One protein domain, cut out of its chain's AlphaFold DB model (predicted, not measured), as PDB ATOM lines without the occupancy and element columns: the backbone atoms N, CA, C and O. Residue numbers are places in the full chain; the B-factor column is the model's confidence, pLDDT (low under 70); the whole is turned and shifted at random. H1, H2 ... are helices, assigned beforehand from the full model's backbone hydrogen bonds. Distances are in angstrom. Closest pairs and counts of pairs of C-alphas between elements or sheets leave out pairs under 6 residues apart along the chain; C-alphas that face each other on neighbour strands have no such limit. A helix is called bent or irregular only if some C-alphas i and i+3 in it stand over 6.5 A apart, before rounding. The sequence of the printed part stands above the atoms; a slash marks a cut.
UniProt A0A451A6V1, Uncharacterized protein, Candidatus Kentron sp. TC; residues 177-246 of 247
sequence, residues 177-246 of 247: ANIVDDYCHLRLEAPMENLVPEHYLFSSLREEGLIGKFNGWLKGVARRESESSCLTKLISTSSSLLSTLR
ATOM      1  N   ALA A 177       3.100 -19.163 112.674       82.88
ATOM      2  CA  ALA A 177       3.932 -18.346 113.549       82.88
ATOM      3  C   ALA A 177       5.053 -19.161 114.207       82.88
ATOM      4  O   ALA A 177       6.202 -18.745 114.132       82.88
ATOM      5  N   ASN A 178       4.746 -20.341 114.751       81.50
ATOM      6  CA  ASN A 178       5.749 -21.193 115.399       81.50
ATOM      7  C   ASN A 178       6.810 -21.676 114.394       81.50
ATOM      8  O   ASN A 178       7.994 -21.642 114.692       81.50
ATOM      9  N   ILE A 179       6.397 -22.063 113.177       81.38
ATOM     10  CA  ILE A 179       7.339 -22.494 112.123       81.38
ATOM     11  C   ILE A 179       8.290 -21.355 111.753       81.38
ATOM     12  O   ILE A 179       9.481 -21.581 111.547       81.38
ATOM     13  N   VAL A 180       7.759 -20.138 111.623       87.00
ATOM     14  CA  VAL A 180       8.554 -18.964 111.249       87.00
ATOM     15  C   VAL A 180       9.485 -18.540 112.380       87.00
ATOM     16  O   VAL A 180      10.618 -18.161 112.100       87.00
ATOM     17  N   ASP A 181       9.045 -18.642 113.630       85.12
ATOM     18  CA  ASP A 181       9.875 -18.377 114.806       85.12
ATOM     19  C   ASP A 181      11.058 -19.357 114.883       85.12
ATOM     20  O   ASP A 181      12.220 -18.941 114.894       85.12
ATOM     21  N   ASP A 182      10.781 -20.660 114.765       80.56
ATOM     22  CA  ASP A 182      11.810 -21.702 114.690       80.56
ATOM     23  C   ASP A 182      12.766 -21.471 113.505       80.56
ATOM     24  O   ASP A 182      13.986 -21.573 113.650       80.56
ATOM     25  N   TYR A 183      12.235 -21.110 112.328       86.00
ATOM     26  CA  TYR A 183      13.045 -20.736 111.164       86.00
ATOM     27  C   TYR A 183      13.969 -19.557 111.480       86.00
ATOM     28  O   TYR A 183      15.152 -19.597 111.137       86.00
ATOM     29  N   CYS A 184      13.455 -18.517 112.134       85.75
ATOM     30  CA  CYS A 184      14.233 -17.334 112.471       85.75
ATOM     31  C   CYS A 184      15.373 -17.658 113.433       85.75
ATOM     32  O   CYS A 184      16.504 -17.224 113.198       85.75
ATOM     33  N   HIS A 185      15.110 -18.482 114.445       80.62
ATOM     34  CA  HIS A 185      16.148 -18.999 115.332       80.62
ATOM     35  C   HIS A 185      17.209 -19.798 114.567       80.62
ATOM     36  O   HIS A 185      18.402 -19.500 114.656       80.62
ATOM     37  N   LEU A 186      16.787 -20.752 113.731       75.75
ATOM     38  CA  LEU A 186      17.702 -21.545 112.907       75.75
ATOM     39  C   LEU A 186      18.544 -20.671 111.974       75.75
ATOM     40  O   LEU A 186      19.737 -20.925 111.805       75.75
ATOM     41  N   ARG A 187      17.953 -19.627 111.384       82.06
ATOM     42  CA  ARG A 187      18.649 -18.780 110.413       82.06
ATOM     43  C   ARG A 187      19.671 -17.849 111.046       82.06
ATOM     44  O   ARG A 187      20.703 -17.610 110.417       82.06
ATOM     45  N   LEU A 188      19.402 -17.348 112.252       81.06
ATOM     46  CA  LEU A 188      20.325 -16.493 113.008       81.06
ATOM     47  C   LEU A 188      21.638 -17.207 113.339       81.06
ATOM     48  O   LEU A 188      22.693 -16.582 113.362       81.06
ATOM     49  N   GLU A 189      21.572 -18.511 113.584       75.19
ATOM     50  CA  GLU A 189      22.719 -19.291 114.045       75.19
ATOM     51  C   GLU A 189      23.411 -20.069 112.913       75.19
ATOM     52  O   GLU A 189      24.483 -20.641 113.113       75.19
ATOM     53  N   ALA A 190      22.807 -20.101 111.722       65.19
ATOM     54  CA  ALA A 190      23.342 -20.786 110.556       65.19
ATOM     55  C   ALA A 190      24.247 -19.863 109.709       65.19
ATOM     56  O   ALA A 190      23.889 -18.707 109.465       65.19
ATOM     57  N   PRO A 191      25.376 -20.372 109.166       73.31
ATOM     58  CA  PRO A 191      26.173 -19.651 108.173       73.31
ATOM     59  C   PRO A 191      25.329 -19.186 106.981       73.31
ATOM     60  O   PRO A 191      24.287 -19.770 106.671       73.31
ATOM     61  N   MET A 192      25.768 -18.143 106.271       65.94
ATOM     62  CA  MET A 192      24.995 -17.596 105.149       65.94
ATOM     63  C   MET A 192      24.719 -18.622 104.041       65.94
ATOM     64  O   MET A 192      23.655 -18.556 103.436       65.94
ATOM     65  N   GLU A 193      25.609 -19.589 103.838       68.38
ATOM     66  CA  GLU A 193      25.518 -20.602 102.777       68.38
ATOM     67  C   GLU A 193      24.697 -21.842 103.173       68.38
ATOM     68  O   GLU A 193      24.408 -22.694 102.337       68.38
ATOM     69  N   ASN A 194      24.302 -21.957 104.444       65.12
ATOM     70  CA  ASN A 194      23.550 -23.107 104.925       65.12
ATOM     71  C   ASN A 194      22.050 -22.939 104.625       65.12
ATOM     72  O   ASN A 194      21.402 -22.082 105.222       65.12
ATOM     73  N   LEU A 195      21.522 -23.791 103.738       71.81
ATOM     74  CA  LEU A 195      20.114 -23.816 103.314       71.81
ATOM     75  C   LEU A 195      19.214 -24.732 104.164       71.81
ATOM     76  O   LEU A 195      18.052 -24.959 103.817       71.81
ATOM     77  N   VAL A 196      19.729 -25.320 105.248       69.81
ATOM     78  CA  VAL A 196      18.938 -26.155 106.170       69.81
ATOM     79  C   VAL A 196      17.760 -25.385 106.791       69.81
ATOM     80  O   VAL A 196      16.666 -25.954 106.825       69.81
ATOM     81  N   PRO A 197      17.902 -24.114 107.228       77.12
ATOM     82  CA  PRO A 197      16.769 -23.344 107.748       77.12
ATOM     83  C   PRO A 197      15.650 -23.174 106.713       77.12
ATOM     84  O   PRO A 197      14.477 -23.370 107.025       77.12
ATOM     85  N   GLU A 198      15.996 -22.860 105.464       80.19
ATOM     86  CA  GLU A 198      15.030 -22.719 104.374       80.19
ATOM     87  C   GLU A 198      14.335 -24.056 104.068       80.19
ATOM     88  O   GLU A 198      13.112 -24.089 103.921       80.19
ATOM     89  N   HIS A 199      15.076 -25.169 104.049       68.69
ATOM     90  CA  HIS A 199      14.483 -26.502 103.897       68.69
ATOM     91  C   HIS A 199      13.497 -26.827 105.019       68.69
ATOM     92  O   HIS A 199      12.396 -27.293 104.723       68.69
ATOM     93  N   TYR A 200      13.858 -26.542 106.275       78.56
ATOM     94  CA  TYR A 200      12.973 -26.710 107.428       78.56
ATOM     95  C   TYR A 200      11.670 -25.916 107.269       78.56
ATOM     96  O   TYR A 200      10.582 -26.467 107.460       78.56
ATOM     97  N   LEU A 201      11.768 -24.639 106.882       82.19
ATOM     98  CA  LEU A 201      10.609 -23.768 106.699       82.19
ATOM     99  C   LEU A 201       9.639 -24.342 105.657       82.19
ATOM    100  O   LEU A 201       8.443 -24.478 105.928       82.19
ATOM    101  N   PHE A 202      10.134 -24.703 104.468       79.19
ATOM    102  CA  PHE A 202       9.262 -25.165 103.387       79.19
ATOM    103  C   PHE A 202       8.742 -26.588 103.588       79.19
ATOM    104  O   PHE A 202       7.585 -26.841 103.241       79.19
ATOM    105  N   SER A 203       9.534 -27.506 104.156       71.12
ATOM    106  CA  SER A 203       9.028 -28.846 104.480       71.12
ATOM    107  C   SER A 203       7.910 -28.754 105.512       71.12
ATOM    108  O   SER A 203       6.827 -29.286 105.277       71.12
ATOM    109  N   SER A 204       8.117 -27.970 106.574       75.50
ATOM    110  CA  SER A 204       7.137 -27.800 107.650       75.50
ATOM    111  C   SER A 204       5.843 -27.151 107.158       75.50
ATOM    112  O   SER A 204       4.755 -27.613 107.492       75.50
ATOM    113  N   LEU A 205       5.929 -26.109 106.322       80.75
ATOM    114  CA  LEU A 205       4.739 -25.471 105.746       80.75
ATOM    115  C   LEU A 205       3.973 -26.399 104.798       80.75
ATOM    116  O   LEU A 205       2.745 -26.317 104.727       80.75
ATOM    117  N   ARG A 206       4.679 -27.232 104.023       74.00
ATOM    118  CA  ARG A 206       4.064 -28.162 103.066       74.00
ATOM    119  C   ARG A 206       3.353 -29.299 103.784       74.00
ATOM    120  O   ARG A 206       2.210 -29.584 103.446       74.00
ATOM    121  N   GLU A 207       4.007 -29.896 104.774       67.00
ATOM    122  CA  GLU A 207       3.467 -31.000 105.574       67.00
ATOM    123  C   GLU A 207       2.208 -30.582 106.350       67.00
ATOM    124  O   GLU A 207       1.247 -31.340 106.414       67.00
ATOM    125  N   GLU A 208       2.153 -29.343 106.845       77.88
ATOM    126  CA  GLU A 208       0.974 -28.803 107.543       77.88
ATOM    127  C   GLU A 208      -0.130 -28.291 106.588       77.88
ATOM    128  O   GLU A 208      -1.152 -27.756 107.023       77.88
ATOM    129  N   GLY A 209       0.069 -28.376 105.265       75.62
ATOM    130  CA  GLY A 209      -0.867 -27.813 104.281       75.62
ATOM    131  C   GLY A 209      -0.989 -26.281 104.358       75.62
ATOM    132  O   GLY A 209      -1.994 -25.697 103.940       75.62
ATOM    133  N   LEU A 210       0.026 -25.607 104.904       83.88
ATOM    134  CA  LEU A 210       0.042 -24.165 105.172       83.88
ATOM    135  C   LEU A 210       0.716 -23.344 104.065       83.88
ATOM    136  O   LEU A 210       0.579 -22.119 104.075       83.88
ATOM    137  N   ILE A 211       1.366 -23.979 103.078       80.44
ATOM    138  CA  ILE A 211       2.011 -23.305 101.928       80.44
ATOM    139  C   ILE A 211       1.083 -22.265 101.278       80.44
ATOM    140  O   ILE A 211       1.489 -21.126 101.053       80.44
ATOM    141  N   GLY A 212      -0.185 -22.612 101.034       78.75
ATOM    142  CA  GLY A 212      -1.149 -21.698 100.406       78.75
ATOM    143  C   GLY A 212      -1.527 -20.487 101.271       78.75
ATOM    144  O   GLY A 212      -1.896 -19.438 100.747       78.75
ATOM    145  N   LYS A 213      -1.407 -20.608 102.598       83.94
ATOM    146  CA  LYS A 213      -1.745 -19.558 103.576       83.94
ATOM    147  C   LYS A 213      -0.540 -18.692 103.949       83.94
ATOM    148  O   LYS A 213      -0.722 -17.564 104.404       83.94
ATOM    149  N   PHE A 214       0.674 -19.191 103.719       85.81
ATOM    150  CA  PHE A 214       1.925 -18.559 104.130       85.81
ATOM    151  C   PHE A 214       2.088 -17.133 103.593       85.81
ATOM    152  O   PHE A 214       2.345 -16.209 104.361       85.81
ATOM    153  N   ASN A 215       1.819 -16.911 102.303       80.19
ATOM    154  CA  ASN A 215       1.893 -15.573 101.701       80.19
ATOM    155  C   ASN A 215       0.923 -14.566 102.331       80.19
ATOM    156  O   ASN A 215       1.264 -13.396 102.511       80.19
ATOM    157  N   GLY A 216      -0.300 -15.003 102.644       78.62
ATOM    158  CA  GLY A 216      -1.288 -14.158 103.315       78.62
ATOM    159  C   GLY A 216      -0.852 -13.812 104.738       78.62
ATOM    160  O   GLY A 216      -0.979 -12.663 105.162       78.62
ATOM    161  N   TRP A 217      -0.272 -14.787 105.438       86.19
ATOM    162  CA  TRP A 217       0.278 -14.599 106.774       86.19
ATOM    163  C   TRP A 217       1.460 -13.619 106.778       86.19
ATOM    164  O   TRP A 217       1.413 -12.648 107.533       86.19
ATOM    165  N   LEU A 218       2.440 -13.778 105.876       82.75
ATOM    166  CA  LEU A 218       3.588 -12.866 105.742       82.75
ATOM    167  C   LEU A 218       3.143 -11.417 105.515       82.75
ATOM    168  O   LEU A 218       3.620 -10.507 106.189       82.75
ATOM    169  N   LYS A 219       2.173 -11.195 104.617       76.81
ATOM    170  CA  LYS A 219       1.595  -9.859 104.376       76.81
ATOM    171  C   LYS A 219       0.895  -9.291 105.612       76.81
ATOM    172  O   LYS A 219       0.927  -8.082 105.829       76.81
ATOM    173  N   GLY A 220       0.237 -10.145 106.394       77.62
ATOM    174  CA  GLY A 220      -0.436  -9.753 107.631       77.62
ATOM    175  C   GLY A 220       0.540  -9.363 108.741       77.62
ATOM    176  O   GLY A 220       0.290  -8.390 109.447       77.62
ATOM    177  N   VAL A 221       1.649 -10.092 108.878       76.50
ATOM    178  CA  VAL A 221       2.680  -9.841 109.897       76.50
ATOM    179  C   VAL A 221       3.559  -8.646 109.533       76.50
ATOM    180  O   VAL A 221       3.800  -7.813 110.396       76.50
ATOM    181  N   ALA A 222       3.913  -8.459 108.258       66.56
ATOM    182  CA  ALA A 222       4.665  -7.285 107.796       66.56
ATOM    183  C   ALA A 222       3.989  -5.942 108.139       66.56
ATOM    184  O   ALA A 222       4.654  -4.921 108.271       66.56
ATOM    185  N   ARG A 223       2.656  -5.937 108.291       65.12
ATOM    186  CA  ARG A 223       1.875  -4.756 108.699       65.12
ATOM    187  C   ARG A 223       1.858  -4.515 110.212       65.12
ATOM    188  O   ARG A 223       1.449  -3.437 110.625       65.12
ATOM    189  N   ARG A 224       2.216  -5.515 111.019       65.19
ATOM    190  CA  ARG A 224       2.116  -5.494 112.489       65.19
ATOM    191  C   ARG A 224       3.475  -5.495 113.188       65.19
ATOM    192  O   ARG A 224       3.585  -4.921 114.259       65.19
ATOM    193  N   GLU A 225       4.483  -6.113 112.581       62.97
ATOM    194  CA  GLU A 225       5.809  -6.343 113.164       62.97
ATOM    195  C   GLU A 225       6.904  -5.986 112.147       62.97
ATOM    196  O   GLU A 225       7.605  -6.846 111.613       62.97
ATOM    197  N   SER A 226       7.032  -4.695 111.830       55.47
ATOM    198  CA  SER A 226       7.947  -4.191 110.793       55.47
ATOM    199  C   SER A 226       9.427  -4.155 111.197       55.47
ATOM    200  O   SER A 226      10.263  -3.800 110.372       55.47
ATOM    201  N   GLU A 227       9.764  -4.485 112.445       60.41
ATOM    202  CA  GLU A 227      11.118  -4.296 112.992       60.41
ATOM    203  C   GLU A 227      11.945  -5.584 113.101       60.41
ATOM    204  O   GLU A 227      13.145  -5.518 113.368       60.41
ATOM    205  N   SER A 228      11.365  -6.766 112.861       68.38
ATOM    206  CA  SER A 228      12.156  -7.998 112.938       68.38
ATOM    207  C   SER A 228      13.028  -8.169 111.683       68.38
ATOM    208  O   SER A 228      12.554  -8.278 110.542       68.38
ATOM    209  N   SER A 229      14.348  -8.179 111.896       75.25
ATOM    210  CA  SER A 229      15.353  -8.324 110.834       75.25
ATOM    211  C   SER A 229      15.215  -9.662 110.103       75.25
ATOM    212  O   SER A 229      15.383  -9.723 108.882       75.25
ATOM    213  N   CYS A 230      14.830 -10.718 110.829       82.62
ATOM    214  CA  CYS A 230      14.539 -12.021 110.251       82.62
ATOM    215  C   CYS A 230      13.317 -11.984 109.325       82.62
ATOM    216  O   CYS A 230      13.431 -12.415 108.178       82.62
ATOM    217  N   LEU A 231      12.173 -11.446 109.772       76.56
ATOM    218  CA  LEU A 231      10.963 -11.394 108.941       76.56
ATOM    219  C   LEU A 231      11.199 -10.554 107.692       76.56
ATOM    220  O   LEU A 231      10.785 -10.946 106.607       76.56
ATOM    221  N   THR A 232      11.924  -9.444 107.820       76.19
ATOM    222  CA  THR A 232      12.267  -8.585 106.680       76.19
ATOM    223  C   THR A 232      13.085  -9.347 105.634       76.19
ATOM    224  O   THR A 232      12.793  -9.276 104.437       76.19
ATOM    225  N   LYS A 233      14.068 -10.140 106.082       79.88
ATOM    226  CA  LYS A 233      14.891 -10.990 105.213       79.88
ATOM    227  C   LYS A 233      14.099 -12.163 104.630       79.88
ATOM    228  O   LYS A 233      14.259 -12.495 103.458       79.88
ATOM    229  N   LEU A 234      13.206 -12.766 105.406       80.69
ATOM    230  CA  LEU A 234      12.324 -13.826 104.930       80.69
ATOM    231  C   LEU A 234      11.364 -13.305 103.856       80.69
ATOM    232  O   LEU A 234      11.211 -13.931 102.813       80.69
ATOM    233  N   ILE A 235      10.770 -12.129 104.066       75.62
ATOM    234  CA  ILE A 235       9.886 -11.472 103.098       75.62
ATOM    235  C   ILE A 235      10.647 -11.183 101.800       75.62
ATOM    236  O   ILE A 235      10.149 -11.534 100.729       75.62
ATOM    237  N   SER A 236      11.861 -10.627 101.876       71.31
ATOM    238  CA  SER A 236      12.662 -10.325 100.681       71.31
ATOM    239  C   SER A 236      13.146 -11.574  99.935       71.31
ATOM    240  O   SER A 236      13.270 -11.533  98.714       71.31
ATOM    241  N   THR A 237      13.370 -12.690 100.635       69.81
ATOM    242  CA  THR A 237      13.836 -13.950 100.024       69.81
ATOM    243  C   THR A 237      12.672 -14.813  99.516       69.81
ATOM    244  O   THR A 237      12.796 -15.518  98.513       69.81
ATOM    245  N   SER A 238      11.503 -14.738 100.162       66.00
ATOM    246  CA  SER A 238      10.315 -15.537  99.824       66.00
ATOM    247  C   SER A 238       9.759 -15.245  98.429       66.00
ATOM    248  O   SER A 238       9.277 -16.162  97.766       66.00
ATOM    249  N   SER A 239       9.878 -14.006  97.940       58.09
ATOM    250  CA  SER A 239       9.477 -13.627  96.578       58.09
ATOM    251  C   SER A 239      10.298 -14.340  95.498       58.09
ATOM    252  O   SER A 239       9.752 -14.657  94.445       58.09
ATOM    253  N   SER A 240      11.570 -14.634  95.781       55.72
ATOM    254  CA  SER A 240      12.495 -15.354  94.895       55.72
ATOM    255  C   SER A 240      12.364 -16.880  95.026       55.72
ATOM    256  O   SER A 240      12.388 -17.608  94.037       55.72
ATOM    257  N   LEU A 241      12.154 -17.389  96.245       52.94
ATOM    258  CA  LEU A 241      12.068 -18.834  96.507       52.94
ATOM    259  C   LEU A 241      10.734 -19.455  96.065       52.94
ATOM    260  O   LEU A 241      10.703 -20.591  95.591       52.94
ATOM    261  N   LEU A 242       9.626 -18.718  96.176       52.44
ATOM    262  CA  LEU A 242       8.302 -19.220  95.788       52.44
ATOM    263  C   LEU A 242       8.121 -19.359  94.271       52.44
ATOM    264  O   LEU A 242       7.288 -20.157  93.846       52.44
ATOM    265  N   SER A 243       8.874 -18.617  93.451       47.78
ATOM    266  CA  SER A 243       8.894 -18.834  91.995       47.78
ATOM    267  C   SER A 243       9.628 -20.115  91.608       47.78
ATOM    268  O   SER A 243       9.233 -20.768  90.647       47.78
ATOM    269  N   THR A 244      10.648 -20.500  92.375       41.09
ATOM    270  CA  THR A 244      11.489 -21.673  92.103       41.09
ATOM    271  C   THR A 244      10.812 -22.981  92.515       41.09
ATOM    272  O   THR A 244      11.006 -23.999  91.871       41.09
ATOM    273  N   LEU A 245       9.969 -22.956  93.553       37.53
ATOM    274  CA  LEU A 245       9.238 -24.134  94.051       37.53
ATOM    275  C   LEU A 245       7.878 -24.369  93.366       37.53
ATOM    276  O   LEU A 245       7.140 -25.273  93.755       37.53
ATOM    277  N   ARG A 246       7.506 -23.516  92.403       38.06
ATOM    278  CA  ARG A 246       6.278 -23.641  91.597       38.06
ATOM    279  C   ARG A 246       6.504 -24.334  90.249       38.06
ATOM    280  O   ARG A 246       5.536 -24.474  89.502       38.06
TER     281      ARG A 246
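Overview. This is residues 177 to 246 of the 247 residues of an uncharacterized protein of Candidatus Kentron sp. TC (UniProt A0A451A6V1). What shape do the helices make? Two pairs of helices sit crosswise: H1 and H2 lie side by side as a helical hairpin, and H3 and H4 fold back as a looser second one. What else describes it? The 70 printed residues have four named helices, H1 to H4 in chain order, and no named strand: all helix. The whole is compact and rounded, with a radius of gyration of the C-alphas of 11.5 A and spans of 28 by 28 by 22 A.

Arrangement. How does the first pair sit? H1, residues 177 to 189, touches H2, residues 196 to 207, at a shallow tilt of 14 degrees, opposite ways; the closest C-alphas, of Leu 186 and Pro 197, are 5.5 A apart. What comes next? H2 and H3, residues 211 to 222, touch only at the corner, and only just, with 3 pairs of C-alphas within 8 A; the closest, of Leu 205 and Ile 211, are 5.2 A apart. Where is the last helix? H4, residues 229 to 244, only just touches H3, with 3 such pairs; the closest C-alphas, of Leu 218 and Ile 235, are 7.0 A apart. With residues 230 to 231 alone it touches H1, about perpendicular at 78 degrees; the closest C-alphas, of Cys 184 and Cys 230, are 5.8 A apart. Which O i to N i+4 pairs are within hydrogen-bond range? Every one in H1 and H2, 6 of 8 in H3 and 8 of 12 in H4.

Along the chain. Where are the anchors? H1 begins at C-alpha 177, (3.932, -18.346, 113.549), and H4 ends at C-alpha 244, (11.489, -21.673, 92.103). How long are the helices? From first to last C-alpha, H1 spans 18.8 A, H2 16.2 A, H3 17.3 A and H4 23.3 A. H3 is irregular, only just, with C-alphas 212 and 215 at 7.0 A, and H4 has a kink of 37 degrees near residue 237.

Size, cuts and confidence. Is it unbroken? The printed part has no cut; the link H2 to H3 is tight, the other two short. Where is confidence low? Under 70 are 24 residues, among them 222 to 228 and 237 to 246.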